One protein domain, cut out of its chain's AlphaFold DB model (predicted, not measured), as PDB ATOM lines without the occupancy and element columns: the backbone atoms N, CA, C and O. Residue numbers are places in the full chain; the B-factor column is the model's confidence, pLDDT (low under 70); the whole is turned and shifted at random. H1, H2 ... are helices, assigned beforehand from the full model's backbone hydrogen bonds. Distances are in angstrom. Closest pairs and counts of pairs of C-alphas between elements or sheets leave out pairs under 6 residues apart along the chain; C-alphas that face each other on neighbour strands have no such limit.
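What this domain is: This is residues 22 to 98 of the 99 residues of an uncharacterized protein of Deltaproteobacteria bacterium (UniProt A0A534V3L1). What shape do these atoms make? One long helix, H2, runs along the length of the domain, with the short helix H1 near its first end, and the chain then folds back along H2 twice in long stretches with no named element, residues 58 to 72 and 78 to 92. The small helix H3 lies between these two stretches in the chain, at the same end of the domain as H1, and the small H4 near the end of the printed part comes back to H2. What is it built of, and how large is it? The printed part has 77 residues with four named helices, in the order H1, H2, H3, H4, and no named strand; the class is all helix, though the helices hold 38 of the 77 residues, under half. It is compact, with a radius of gyration of the C-alphas of 13.2 A, and elongated, spanning 38 by 22 by 18 A.

Where its parts are: Where do the first two helices lie? H1 is residues 23 to 30, 10.6 A from first to last C-alpha, and begins at C-alpha 23 at (23.027, -41.041, 14.243). H2 is residues 37 to 57, 30.3 A long, from C-alpha 37 at (27.134, -28.298, 17.151) to C-alpha 57 at (0.011, -38.023, 7.699). Where are the two small ones? H3 is residues 73 to 77, and H4 is residues 93 to 96, ending at C-alpha 96 at (6.966, -25.552, 12.498).

How they stand to each other: How does H1 stand to the other helices? H1 and H2 are close but not clearly touching, the closest C-alphas being those of Leu 25 and Leu 40, 6.3 A apart; they run opposite ways at a steep tilt of 53 degrees. H1 and H3 are also close but not clearly touching, with the C-alphas of Glu 30 and Gly 75 closest at 7.4 A. What does H4 meet? H4 and H2 only just touch, with 3 pairs of C-alphas within 8 A, through residues 49 to 52 of H2 alone; the closest C-alphas are those of Thr 49 and Ala 96, 7.0 A apart. Which pairs stay apart? H1 and H4, H2 and H3, and H3 and H4 are apart. What do the backbones show? In H1, H2 and H3 every O i to N i+4 pair is within hydrogen-bond range, while H4 is too short for such a pair.

The domain as a whole: How far does it reach? The two C-alphas farthest apart are those of Pro 34 and Gly 59, at 39.0 A. Is there a cut, and which links are long? The printed part has no cut; the links H2 to H3 and H3 to H4 are long, with 15 residues each, and H1 to H2 is short. Where is confidence low? The mean pLDDT of the printed part is 79.4, and residues 79 to 98, which include H4, are under 70.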
ATOM      1  N   LEU A  22      21.788 -38.301  11.229       93.06
ATOM      2  CA  LEU A  22      21.784 -37.776  12.594       93.06
ATOM      3  C   LEU A  22      22.518 -38.701  13.581       93.06
ATOM      4  O   LEU A  22      23.154 -38.239  14.532       93.06
ATOM      5  N   ILE A  23      22.459 -40.018  13.349       93.44
ATOM      6  CA  ILE A  23      23.027 -41.041  14.243       93.44
ATOM      7  C   ILE A  23      24.532 -40.830  14.524       93.44
ATOM      8  O   ILE A  23      24.914 -40.905  15.697       93.44
ATOM      9  N   PRO A  24      25.405 -40.556  13.530       94.75
ATOM     10  CA  PRO A  24      26.832 -40.357  13.775       94.75
ATOM     11  C   PRO A  24      27.127 -39.202  14.739       94.75
ATOM     12  O   PRO A  24      27.925 -39.371  15.660       94.75
ATOM     13  N   LEU A  25      26.453 -38.057  14.586       92.75
ATOM     14  CA  LEU A  25      26.680 -36.888  15.441       92.75
ATOM     15  C   LEU A  25      26.189 -37.116  16.872       92.75
ATOM     16  O   LEU A  25      26.870 -36.738  17.826       92.75
ATOM     17  N   LEU A  26      25.045 -37.789  17.039       90.25
ATOM     18  CA  LEU A  26      24.551 -38.167  18.364       90.25
ATOM     19  C   LEU A  26      25.542 -39.080  19.099       90.25
ATOM     20  O   LEU A  26      25.744 -38.903  20.301       90.25
ATOM     21  N   ARG A  27      26.184 -40.013  18.384       91.00
ATOM     22  CA  ARG A  27      27.219 -40.895  18.948       91.00
ATOM     23  C   ARG A  27      28.477 -40.132  19.346       91.00
ATOM     24  O   ARG A  27      28.991 -40.371  20.433       91.00
ATOM     25  N   LEU A  28      28.954 -39.211  18.504       91.56
ATOM     26  CA  LEU A  28      30.112 -38.374  18.838       91.56
ATOM     27  C   LEU A  28      29.854 -37.567  20.115       91.56
ATOM     28  O   LEU A  28      30.685 -37.576  21.023       91.56
ATOM     29  N   ARG A  29      28.669 -36.952  20.227       87.56
ATOM     30  CA  ARG A  29      28.255 -36.228  21.434       87.56
ATOM     31  C   ARG A  29      28.217 -37.132  22.667       87.56
ATOM     32  O   ARG A  29      28.754 -36.759  23.702       87.56
ATOM     33  N   GLU A  30      27.606 -38.310  22.565       85.06
ATOM     34  CA  GLU A  30      27.508 -39.270  23.675       85.06
ATOM     35  C   GLU A  30      28.880 -39.765  24.156       85.06
ATOM     36  O   GLU A  30      29.076 -40.011  25.342       85.06
ATOM     37  N   GLN A  31      29.853 -39.854  23.250       88.75
ATOM     38  CA  GLN A  31      31.232 -40.240  23.555       88.75
ATOM     39  C   GLN A  31      32.106 -39.068  24.038       88.75
ATOM     40  O   GLN A  31      33.302 -39.261  24.267       88.75
ATOM     41  N   GLY A  32      31.551 -37.855  24.148       87.94
ATOM     42  CA  GLY A  32      32.308 -36.645  24.478       87.94
ATOM     43  C   GLY A  32      33.368 -36.281  23.432       87.94
ATOM     44  O   GLY A  32      34.342 -35.604  23.754       87.94
ATOM     45  N   GLN A  33      33.216 -36.759  22.195       92.81
ATOM     46  CA  GLN A  33      34.121 -36.453  21.089       92.81
ATOM     47  C   GLN A  33      33.773 -35.092  20.472       92.81
ATOM     48  O   GLN A  33      32.630 -34.651  20.584       92.81
ATOM     49  N   PRO A  34      34.712 -34.419  19.787       93.56
ATOM     50  CA  PRO A  34      34.396 -33.228  19.010       93.56
ATOM     51  C   PRO A  34      33.365 -33.526  17.912       93.56
ATOM     52  O   PRO A  34      33.480 -34.510  17.183       93.56
ATOM     53  N   TYR A  35      32.373 -32.652  17.781       93.25
ATOM     54  CA  TYR A  35      31.368 -32.679  16.722       93.25
ATOM     55  C   TYR A  35      30.947 -31.250  16.379       93.25
ATOM     56  O   TYR A  35      31.134 -30.326  17.176       93.25
ATOM     57  N   ASP A  36      30.360 -31.073  15.201       93.81
ATOM     58  CA  ASP A  36      29.779 -29.799  14.795       93.81
ATOM     59  C   ASP A  36      28.413 -29.600  15.475       93.81
ATOM     60  O   ASP A  36      27.449 -30.332  15.225       93.81
ATOM     61  N   ARG A  37      28.346 -28.621  16.385       88.06
ATOM     62  CA  ARG A  37      27.134 -28.298  17.151       88.06
ATOM     63  C   ARG A  37      26.048 -27.667  16.282       88.06
ATOM     64  O   ARG A  37      24.869 -27.928  16.526       88.06
ATOM     65  N   GLU A  38      26.422 -26.853  15.298       89.62
ATOM     66  CA  GLU A  38      25.466 -26.184  14.412       89.62
ATOM     67  C   GLU A  38      24.830 -27.195  13.463       89.62
ATOM     68  O   GLU A  38      23.604 -27.218  13.315       89.62
ATOM     69  N   GLU A  39      25.643 -28.098  12.918       93.06
ATOM     70  CA  GLU A  39      25.162 -29.182  12.066       93.06
ATOM     71  C   GLU A  39      24.253 -30.149  12.833       93.06
ATOM     72  O   GLU A  39      23.182 -30.518  12.341       93.06
ATOM     73  N   LEU A  40      24.607 -30.507  14.074       89.12
ATOM     74  CA  LEU A  40      23.730 -31.318  14.922       89.12
ATOM     75  C   LEU A  40      22.380 -30.620  15.144       89.12
ATOM     76  O   LEU A  40      21.332 -31.247  14.993       89.12
ATOM     77  N   ALA A  41      22.382 -29.327  15.478       87.94
ATOM     78  CA  ALA A  41      21.150 -28.574  15.696       87.94
ATOM     79  C   ALA A  41      20.290 -28.476  14.421       87.94
ATOM     80  O   ALA A  41      19.061 -28.554  14.501       87.94
ATOM     81  N   ARG A  42      20.915 -28.323  13.246       91.62
ATOM     82  CA  ARG A  42      20.233 -28.323  11.943       91.62
ATOM     83  C   ARG A  42      19.584 -29.677  11.652       91.62
ATOM     84  O   ARG A  42      18.382 -29.723  11.398       91.62
ATOM     85  N   LEU A  43      20.334 -30.773  11.765       92.44
ATOM     86  CA  LEU A  43      19.824 -32.121  11.492       92.44
ATOM     87  C   LEU A  43      18.731 -32.554  12.474       92.44
ATOM     88  O   LEU A  43      17.784 -33.233  12.073       92.44
ATOM     89  N   VAL A  44      18.819 -32.148  13.745       91.19
ATOM     90  CA  VAL A  44      17.741 -32.379  14.718       91.19
ATOM     91  C   VAL A  44      16.466 -31.656  14.287       91.19
ATOM     92  O   VAL A  44      15.414 -32.288  14.274       91.19
ATOM     93  N   ARG A  45      16.542 -30.376  13.889       89.12
ATOM     94  CA  ARG A  45      15.377 -29.617  13.392       89.12
ATOM     95  C   ARG A  45      14.714 -30.312  12.212       89.12
ATOM     96  O   ARG A  45      13.514 -30.550  12.248       89.12
ATOM     97  N   GLU A  46      15.503 -30.670  11.206       91.69
ATOM     98  CA  GLU A  46      15.004 -31.341  10.003       91.69
ATOM     99  C   GLU A  46      14.354 -32.684  10.330       91.69
ATOM    100  O   GLU A  46      13.258 -32.970   9.854       91.69
ATOM    101  N   SER A  47      14.984 -33.475  11.201       93.06
ATOM    102  CA  SER A  47      14.447 -34.774  11.611       93.06
ATOM    103  C   SER A  47      13.145 -34.625  12.398       93.06
ATOM    104  O   SER A  47      12.226 -35.409  12.189       93.06
ATOM    105  N   VAL A  48      13.036 -33.620  13.278       92.44
ATOM    106  CA  VAL A  48      11.799 -33.315  14.020       92.44
ATOM    107  C   VAL A  48      10.676 -32.904  13.067       92.44
ATOM    108  O   VAL A  48       9.552 -33.383  13.217       92.44
ATOM    109  N   THR A  49      10.969 -32.058  12.078       91.19
ATOM    110  CA  THR A  49       9.990 -31.660  11.059       91.19
ATOM    111  C   THR A  49       9.509 -32.866  10.255       91.19
ATOM    112  O   THR A  49       8.303 -33.079  10.155       91.19
ATOM    113  N   ASP A  50      10.423 -33.698   9.751       94.44
ATOM    114  CA  ASP A  50      10.092 -34.890   8.957       94.44
ATOM    115  C   ASP A  50       9.240 -35.900   9.749       94.44
ATOM    116  O   ASP A  50       8.184 -36.336   9.284       94.44
ATOM    117  N   VAL A  51       9.623 -36.240  10.986       94.12
ATOM    118  CA  VAL A  51       8.810 -37.161  11.802       94.12
ATOM    119  C   VAL A  51       7.494 -36.533  12.252       94.12
ATOM    120  O   VAL A  51       6.517 -37.255  12.451       94.12
ATOM    121  N   GLY A  52       7.439 -35.211  12.422       93.25
ATOM    122  CA  GLY A  52       6.206 -34.479  12.697       93.25
ATOM    123  C   GLY A  52       5.223 -34.583  11.531       93.25
ATOM    124  O   GLY A  52       4.069 -34.953  11.741       93.25
ATOM    125  N   GLN A  53       5.695 -34.357  10.302       94.81
ATOM    126  CA  GLN A  53       4.896 -34.514   9.082       94.81
ATOM    127  C   GLN A  53       4.357 -35.943   8.949       94.81
ATOM    128  O   GLN A  53       3.150 -36.130   8.811       94.81
ATOM    129  N   LYS A  54       5.210 -36.958   9.127       95.88
ATOM    130  CA  LYS A  54       4.801 -38.375   9.085       95.88
ATOM    131  C   LYS A  54       3.750 -38.733  10.137       95.88
ATOM    132  O   LYS A  54       2.873 -39.553   9.879       95.88
ATOM    133  N   GLN A  55       3.818 -38.139  11.328       95.94
ATOM    134  CA  GLN A  55       2.800 -38.336  12.363       95.94
ATOM    135  C   GLN A  55       1.453 -37.724  11.958       95.94
ATOM    136  O   GLN A  55       0.420 -38.371  12.140       95.94
ATOM    137  N   VAL A  56       1.460 -36.513  11.391       95.50
ATOM    138  CA  VAL A  56       0.245 -35.859  10.876       95.50
ATOM    139  C   VAL A  56      -0.370 -36.687   9.748       95.50
ATOM    140  O   VAL A  56      -1.567 -36.969   9.784       95.50
ATOM    141  N   GLU A  57       0.442 -37.144   8.794       96.56
ATOM    142  CA  GLU A  57       0.011 -38.023   7.699       96.56
ATOM    143  C   GLU A  57      -0.574 -39.349   8.211       96.56
ATOM    144  O   GLU A  57      -1.544 -39.860   7.652       96.56
ATOM    145  N   ALA A  58      -0.035 -39.881   9.310       96.44
ATOM    146  CA  ALA A  58      -0.545 -41.075   9.978       96.44
ATOM    147  C   ALA A  58      -1.803 -40.831  10.841       96.44
ATOM    148  O   ALA A  58      -2.353 -41.785  11.394       96.44
ATOM    149  N   GLY A  59      -2.272 -39.584  10.972       95.56
ATOM    150  CA  GLY A  59      -3.473 -39.232  11.737       95.56
ATOM    151  C   GLY A  59      -3.267 -39.095  13.251       95.56
ATOM    152  O   GLY A  59      -4.239 -39.187  14.002       95.56
ATOM    153  N   ILE A  60      -2.030 -38.880  13.711       94.81
ATOM    154  CA  ILE A  60      -1.728 -38.582  15.118       94.81
ATOM    155  C   ILE A  60      -2.208 -37.166  15.470       94.81
ATOM    156  O   ILE A  60      -1.824 -36.190  14.830       94.81
ATOM    157  N   ASP A  61      -3.015 -37.042  16.526       92.81
ATOM    158  CA  ASP A  61      -3.640 -35.771  16.932       92.81
ATOM    159  C   ASP A  61      -2.728 -34.860  17.760       92.81
ATOM    160  O   ASP A  61      -2.837 -33.629  17.734       92.81
ATOM    161  N   ILE A  62      -1.877 -35.477  18.578       92.25
ATOM    162  CA  ILE A  62      -0.915 -34.789  19.435       92.25
ATOM    163  C   ILE A  62       0.456 -35.328  19.062       92.25
ATOM    164  O   ILE A  62       0.849 -36.417  19.488       92.25
ATOM    165  N   VAL A  63       1.147 -34.564  18.226       92.00
ATOM    166  CA  VAL A  63       2.468 -34.894  17.700       92.00
ATOM    167  C   VAL A  63       3.558 -34.683  18.747       92.00
ATOM    168  O   VAL A  63       3.438 -33.849  19.648       92.00
ATOM    169  N   THR A  64       4.639 -35.445  18.620       90.50
ATOM    170  CA  THR A  64       5.838 -35.322  19.457       90.50
ATOM    171  C   THR A  64       7.074 -35.105  18.588       90.50
ATOM    172  O   THR A  64       7.049 -35.337  17.378       90.50
ATOM    173  N   ASP A  65       8.177 -34.688  19.207       90.62
ATOM    174  CA  ASP A  65       9.475 -34.530  18.543       90.62
ATOM    175  C   ASP A  65      10.143 -35.872  18.196       90.62
ATOM    176  O   ASP A  65      11.234 -35.880  17.636       90.62
ATOM    177  N   GLY A  66       9.538 -37.008  18.569       92.44
ATOM    178  CA  GLY A  66      10.085 -38.347  18.348       92.44
ATOM    179  C   GLY A  66      11.450 -38.586  19.003       92.44
ATOM    180  O   GLY A  66      12.164 -39.494  18.575       92.44
ATOM    181  N   GLU A  67      11.833 -37.770  19.991       91.62
ATOM    182  CA  GLU A  67      13.131 -37.787  20.678       91.62
ATOM    183  C   GLU A  67      14.362 -37.718  19.755       91.62
ATOM    184  O   GLU A  67      15.430 -38.255  20.083       91.62
ATOM    185  N   GLN A  68      14.245 -37.045  18.607       92.06
ATOM    186  CA  GLN A  68      15.313 -36.988  17.600       92.06
ATOM    187  C   GLN A  68      16.622 -36.415  18.171       92.06
ATOM    188  O   GLN A  68      17.704 -36.899  17.856       92.06
ATOM    189  N   GLY A  69      16.543 -35.457  19.099       87.75
ATOM    190  CA  GLY A  69      17.714 -34.826  19.716       87.75
ATOM    191  C   GLY A  69      18.476 -35.666  20.751       87.75
ATOM    192  O   GLY A  69      19.499 -35.199  21.260       87.75
ATOM    193  N   LYS A  70      18.020 -36.876  21.101       84.81
ATOM    194  CA  LYS A  70      18.591 -37.711  22.181       84.81
ATOM    195  C   LYS A  70      19.171 -39.015  21.627       84.81
ATOM    196  O   LYS A  70      18.607 -39.573  20.698       84.81
ATOM    197  N   SER A  71      20.266 -39.520  22.203       83.44
ATOM    198  CA  SER A  71      20.811 -40.853  21.877       83.44
ATOM    199  C   SER A  71      20.110 -41.962  22.670       83.44
ATOM    200  O   SER A  71      19.777 -43.009  22.122       83.44
ATOM    201  N   SER A  72      19.842 -41.718  23.955       82.12
ATOM    202  CA  SER A  72      19.106 -42.611  24.851       82.12
ATOM    203  C   SER A  72      18.454 -41.830  25.999       82.12
ATOM    204  O   SER A  72      18.895 -40.731  26.347       82.12
ATOM    205  N   PHE A  73      17.419 -42.403  26.623       80.25
ATOM    206  CA  PHE A  73      16.787 -41.810  27.807       80.25
ATOM    207  C   PHE A  73      17.757 -41.727  28.996       80.25
ATOM    208  O   PHE A  73      17.881 -40.677  29.621       80.25
ATOM    209  N   TYR A  74      18.490 -42.809  29.282       78.81
ATOM    210  CA  TYR A  74      19.444 -42.843  30.396       78.81
ATOM    211  C   TYR A  74      20.620 -41.886  30.190       78.81
ATOM    212  O   TYR A  74      20.991 -41.184  31.129       78.81
ATOM    213  N   GLY A  75      21.165 -41.809  28.972       73.69
ATOM    214  CA  GLY A  75      22.221 -40.850  28.645       73.69
ATOM    215  C   GLY A  75      21.757 -39.403  28.807       73.69
ATOM    216  O   GLY A  75      22.507 -38.567  29.300       73.69
ATOM    217  N   TYR A  76      20.494 -39.119  28.474       71.75
ATOM    218  CA  TYR A  76      19.895 -37.801  28.673       71.75
ATOM    219  C   TYR A  76      19.729 -37.446  30.157       71.75
ATOM    220  O   TYR A  76      20.168 -36.384  30.582       71.75
ATOM    221  N   VAL A  77      19.126 -38.331  30.958       76.88
ATOM    222  CA  VAL A  77      18.869 -38.065  32.387       76.88
ATOM    223  C   VAL A  77      20.165 -38.006  33.206       76.88
ATOM    224  O   VAL A  77      20.225 -37.300  34.208       76.88
ATOM    225  N   GLY A  78      21.205 -38.731  32.787       70.94
ATOM    226  CA  GLY A  78      22.509 -38.736  33.450       70.94
ATOM    227  C   GLY A  78      23.419 -37.547  33.118       70.94
ATOM    228  O   GLY A  78      24.448 -37.392  33.773       70.94
ATOM    229  N   CYS A  79      23.088 -36.721  32.118       61.44
ATOM    230  CA  CYS A  79      23.921 -35.589  31.707       61.44
ATOM    231  C   CYS A  79      23.630 -34.334  32.559       61.44
ATOM    232  O   CYS A  79      22.489 -34.076  32.941       61.44
ATOM    233  N   ALA A  80      24.666 -33.555  32.890       52.19
ATOM    234  CA  ALA A  80      24.546 -32.378  33.751       52.19
ATOM    235  C   ALA A  80      23.625 -31.296  33.126       52.19
ATOM    236  O   ALA A  80      23.630 -31.111  31.907       52.19
ATOM    237  N   PRO A  81      22.866 -30.534  33.942       54.47
ATOM    238  CA  PRO A  81      21.762 -29.674  33.491       54.47
ATOM    239  C   PRO A  81      22.135 -28.533  32.527       54.47
ATOM    240  O   PRO A  81      21.242 -27.889  31.985       54.47
ATOM    241  N   THR A  82      23.420 -28.267  32.289       50.19
ATOM    242  CA  THR A  82      23.892 -27.122  31.495       50.19
ATOM    243  C   THR A  82      23.995 -27.373  29.989       50.19
ATOM    244  O   THR A  82      24.068 -26.402  29.252       50.19
ATOM    245  N   GLU A  83      23.978 -28.621  29.504       49.84
ATOM    246  CA  GLU A  83      24.000 -28.916  28.049       49.84
ATOM    247  C   GLU A  83      22.632 -29.335  27.481       49.84
ATOM    248  O   GLU A  83      22.458 -29.482  26.273       49.84
ATOM    249  N   ILE A  84      21.645 -29.539  28.356       49.12
ATOM    250  CA  ILE A  84      20.334 -30.102  28.012       49.12
ATOM    251  C   ILE A  84      19.357 -29.039  27.483       49.12
ATOM    252  O   ILE A  84      18.437 -29.364  26.733       49.12
ATOM    253  N   ILE A  85      19.548 -27.771  27.851       48.28
ATOM    254  CA  ILE A  85      18.547 -26.710  27.654       48.28
ATOM    255  C   ILE A  85      18.546 -26.132  26.225       48.28
ATOM    256  O   ILE A  85      17.495 -25.704  25.752       48.28
ATOM    257  N   ASP A  86      19.653 -26.205  25.483       47.66
ATOM    258  CA  ASP A  86      19.813 -25.427  24.239       47.66
ATOM    259  C   ASP A  86      19.119 -26.010  22.992       47.66
ATOM    260  O   ASP A  86      19.026 -25.340  21.964       47.66
ATOM    261  N   LEU A  87      18.588 -27.236  23.054       47.41
ATOM    262  CA  LEU A  87      17.870 -27.861  21.927       47.41
ATOM    263  C   LEU A  87      16.353 -27.981  22.148       47.41
ATOM    264  O   LEU A  87      15.653 -28.494  21.277       47.41
ATOM    265  N   TRP A  88      15.839 -27.526  23.296       50.75
ATOM    266  CA  TRP A  88      14.462 -27.789  23.739       50.75
ATOM    267  C   TRP A  88      13.449 -26.668  23.483       50.75
ATOM    268  O   TRP A  88      12.272 -26.842  23.799       50.75
ATOM    269  N   ASP A  89      13.833 -25.542  22.879       46.25
ATOM    270  CA  ASP A  89      12.903 -24.418  22.674       46.25
ATOM    271  C   ASP A  89      12.048 -24.546  21.391       46.25
ATOM    272  O   ASP A  89      11.811 -23.575  20.676       46.25
ATOM    273  N   PHE A  90      11.527 -25.744  21.093       49.41
ATOM    274  CA  PHE A  90      10.432 -25.910  20.123       49.41
ATOM    275  C   PHE A  90       9.099 -25.739  20.833       49.41
ATOM    276  O   PHE A  90       8.307 -26.673  20.966       49.41
ATOM    277  N   LYS A  91       8.833 -24.521  21.304       43.59
ATOM    278  CA  LYS A  91       7.572 -24.209  21.985       43.59
ATOM    279  C   LYS A  91       6.321 -24.444  21.144       43.59
ATOM    280  O   LYS A  91       5.252 -24.448  21.734       43.59
ATOM    281  N   ASN A  92       6.419 -24.706  19.840       48.78
ATOM    282  CA  ASN A  92       5.295 -25.175  19.035       48.78
ATOM    283  C   ASN A  92       5.781 -25.994  17.825       48.78
ATOM    284  O   ASN A  92       5.995 -25.437  16.749       48.78
ATOM    285  N   ILE A  93       5.893 -27.319  17.958       53.91
ATOM    286  CA  ILE A  93       6.010 -28.216  16.788       53.91
ATOM    287  C   ILE A  93       4.849 -27.975  15.804       53.91
ATOM    288  O   ILE A  93       5.065 -27.918  14.598       53.91
ATOM    289  N   ASP A  94       3.647 -27.701  16.328       52.78
ATOM    290  CA  ASP A  94       2.451 -27.357  15.546       52.78
ATOM    291  C   ASP A  94       2.683 -26.133  14.621       52.78
ATOM    292  O   ASP A  94       2.083 -26.027  13.553       52.78
ATOM    293  N   GLN A  95       3.583 -25.215  14.994       48.38
ATOM    294  CA  GLN A  95       3.887 -23.990  14.243       48.38
ATOM    295  C   GLN A  95       4.998 -24.202  13.201       48.38
ATOM    296  O   GLN A  95       4.993 -23.538  12.171       48.38
ATOM    297  N   ALA A  96       5.907 -25.160  13.436       48.00
ATOM    298  CA  ALA A  96       6.966 -25.552  12.498       48.00
ATOM    299  C   ALA A  96       6.452 -26.396  11.316       48.00
ATOM    300  O   ALA A  96       7.108 -26.479  10.285       48.00
ATOM    301  N   LEU A  97       5.278 -27.017  11.461       49.00
ATOM    302  CA  LEU A  97       4.620 -27.810  10.416       49.00
ATOM    303  C   LEU A  97       3.659 -26.985   9.536       49.00
ATOM    304  O   LEU A  97       3.053 -27.531   8.620       49.00
ATOM    305  N   SER A  98       3.499 -25.687   9.822       43.50
ATOM    306  CA  SER A  98       2.548 -24.782   9.152       43.50
ATOM    307  C   SER A  98       3.198 -23.835   8.123       43.50
ATOM    308  O   SER A  98       2.543 -22.890   7.681       43.50
TER     309      SER A  98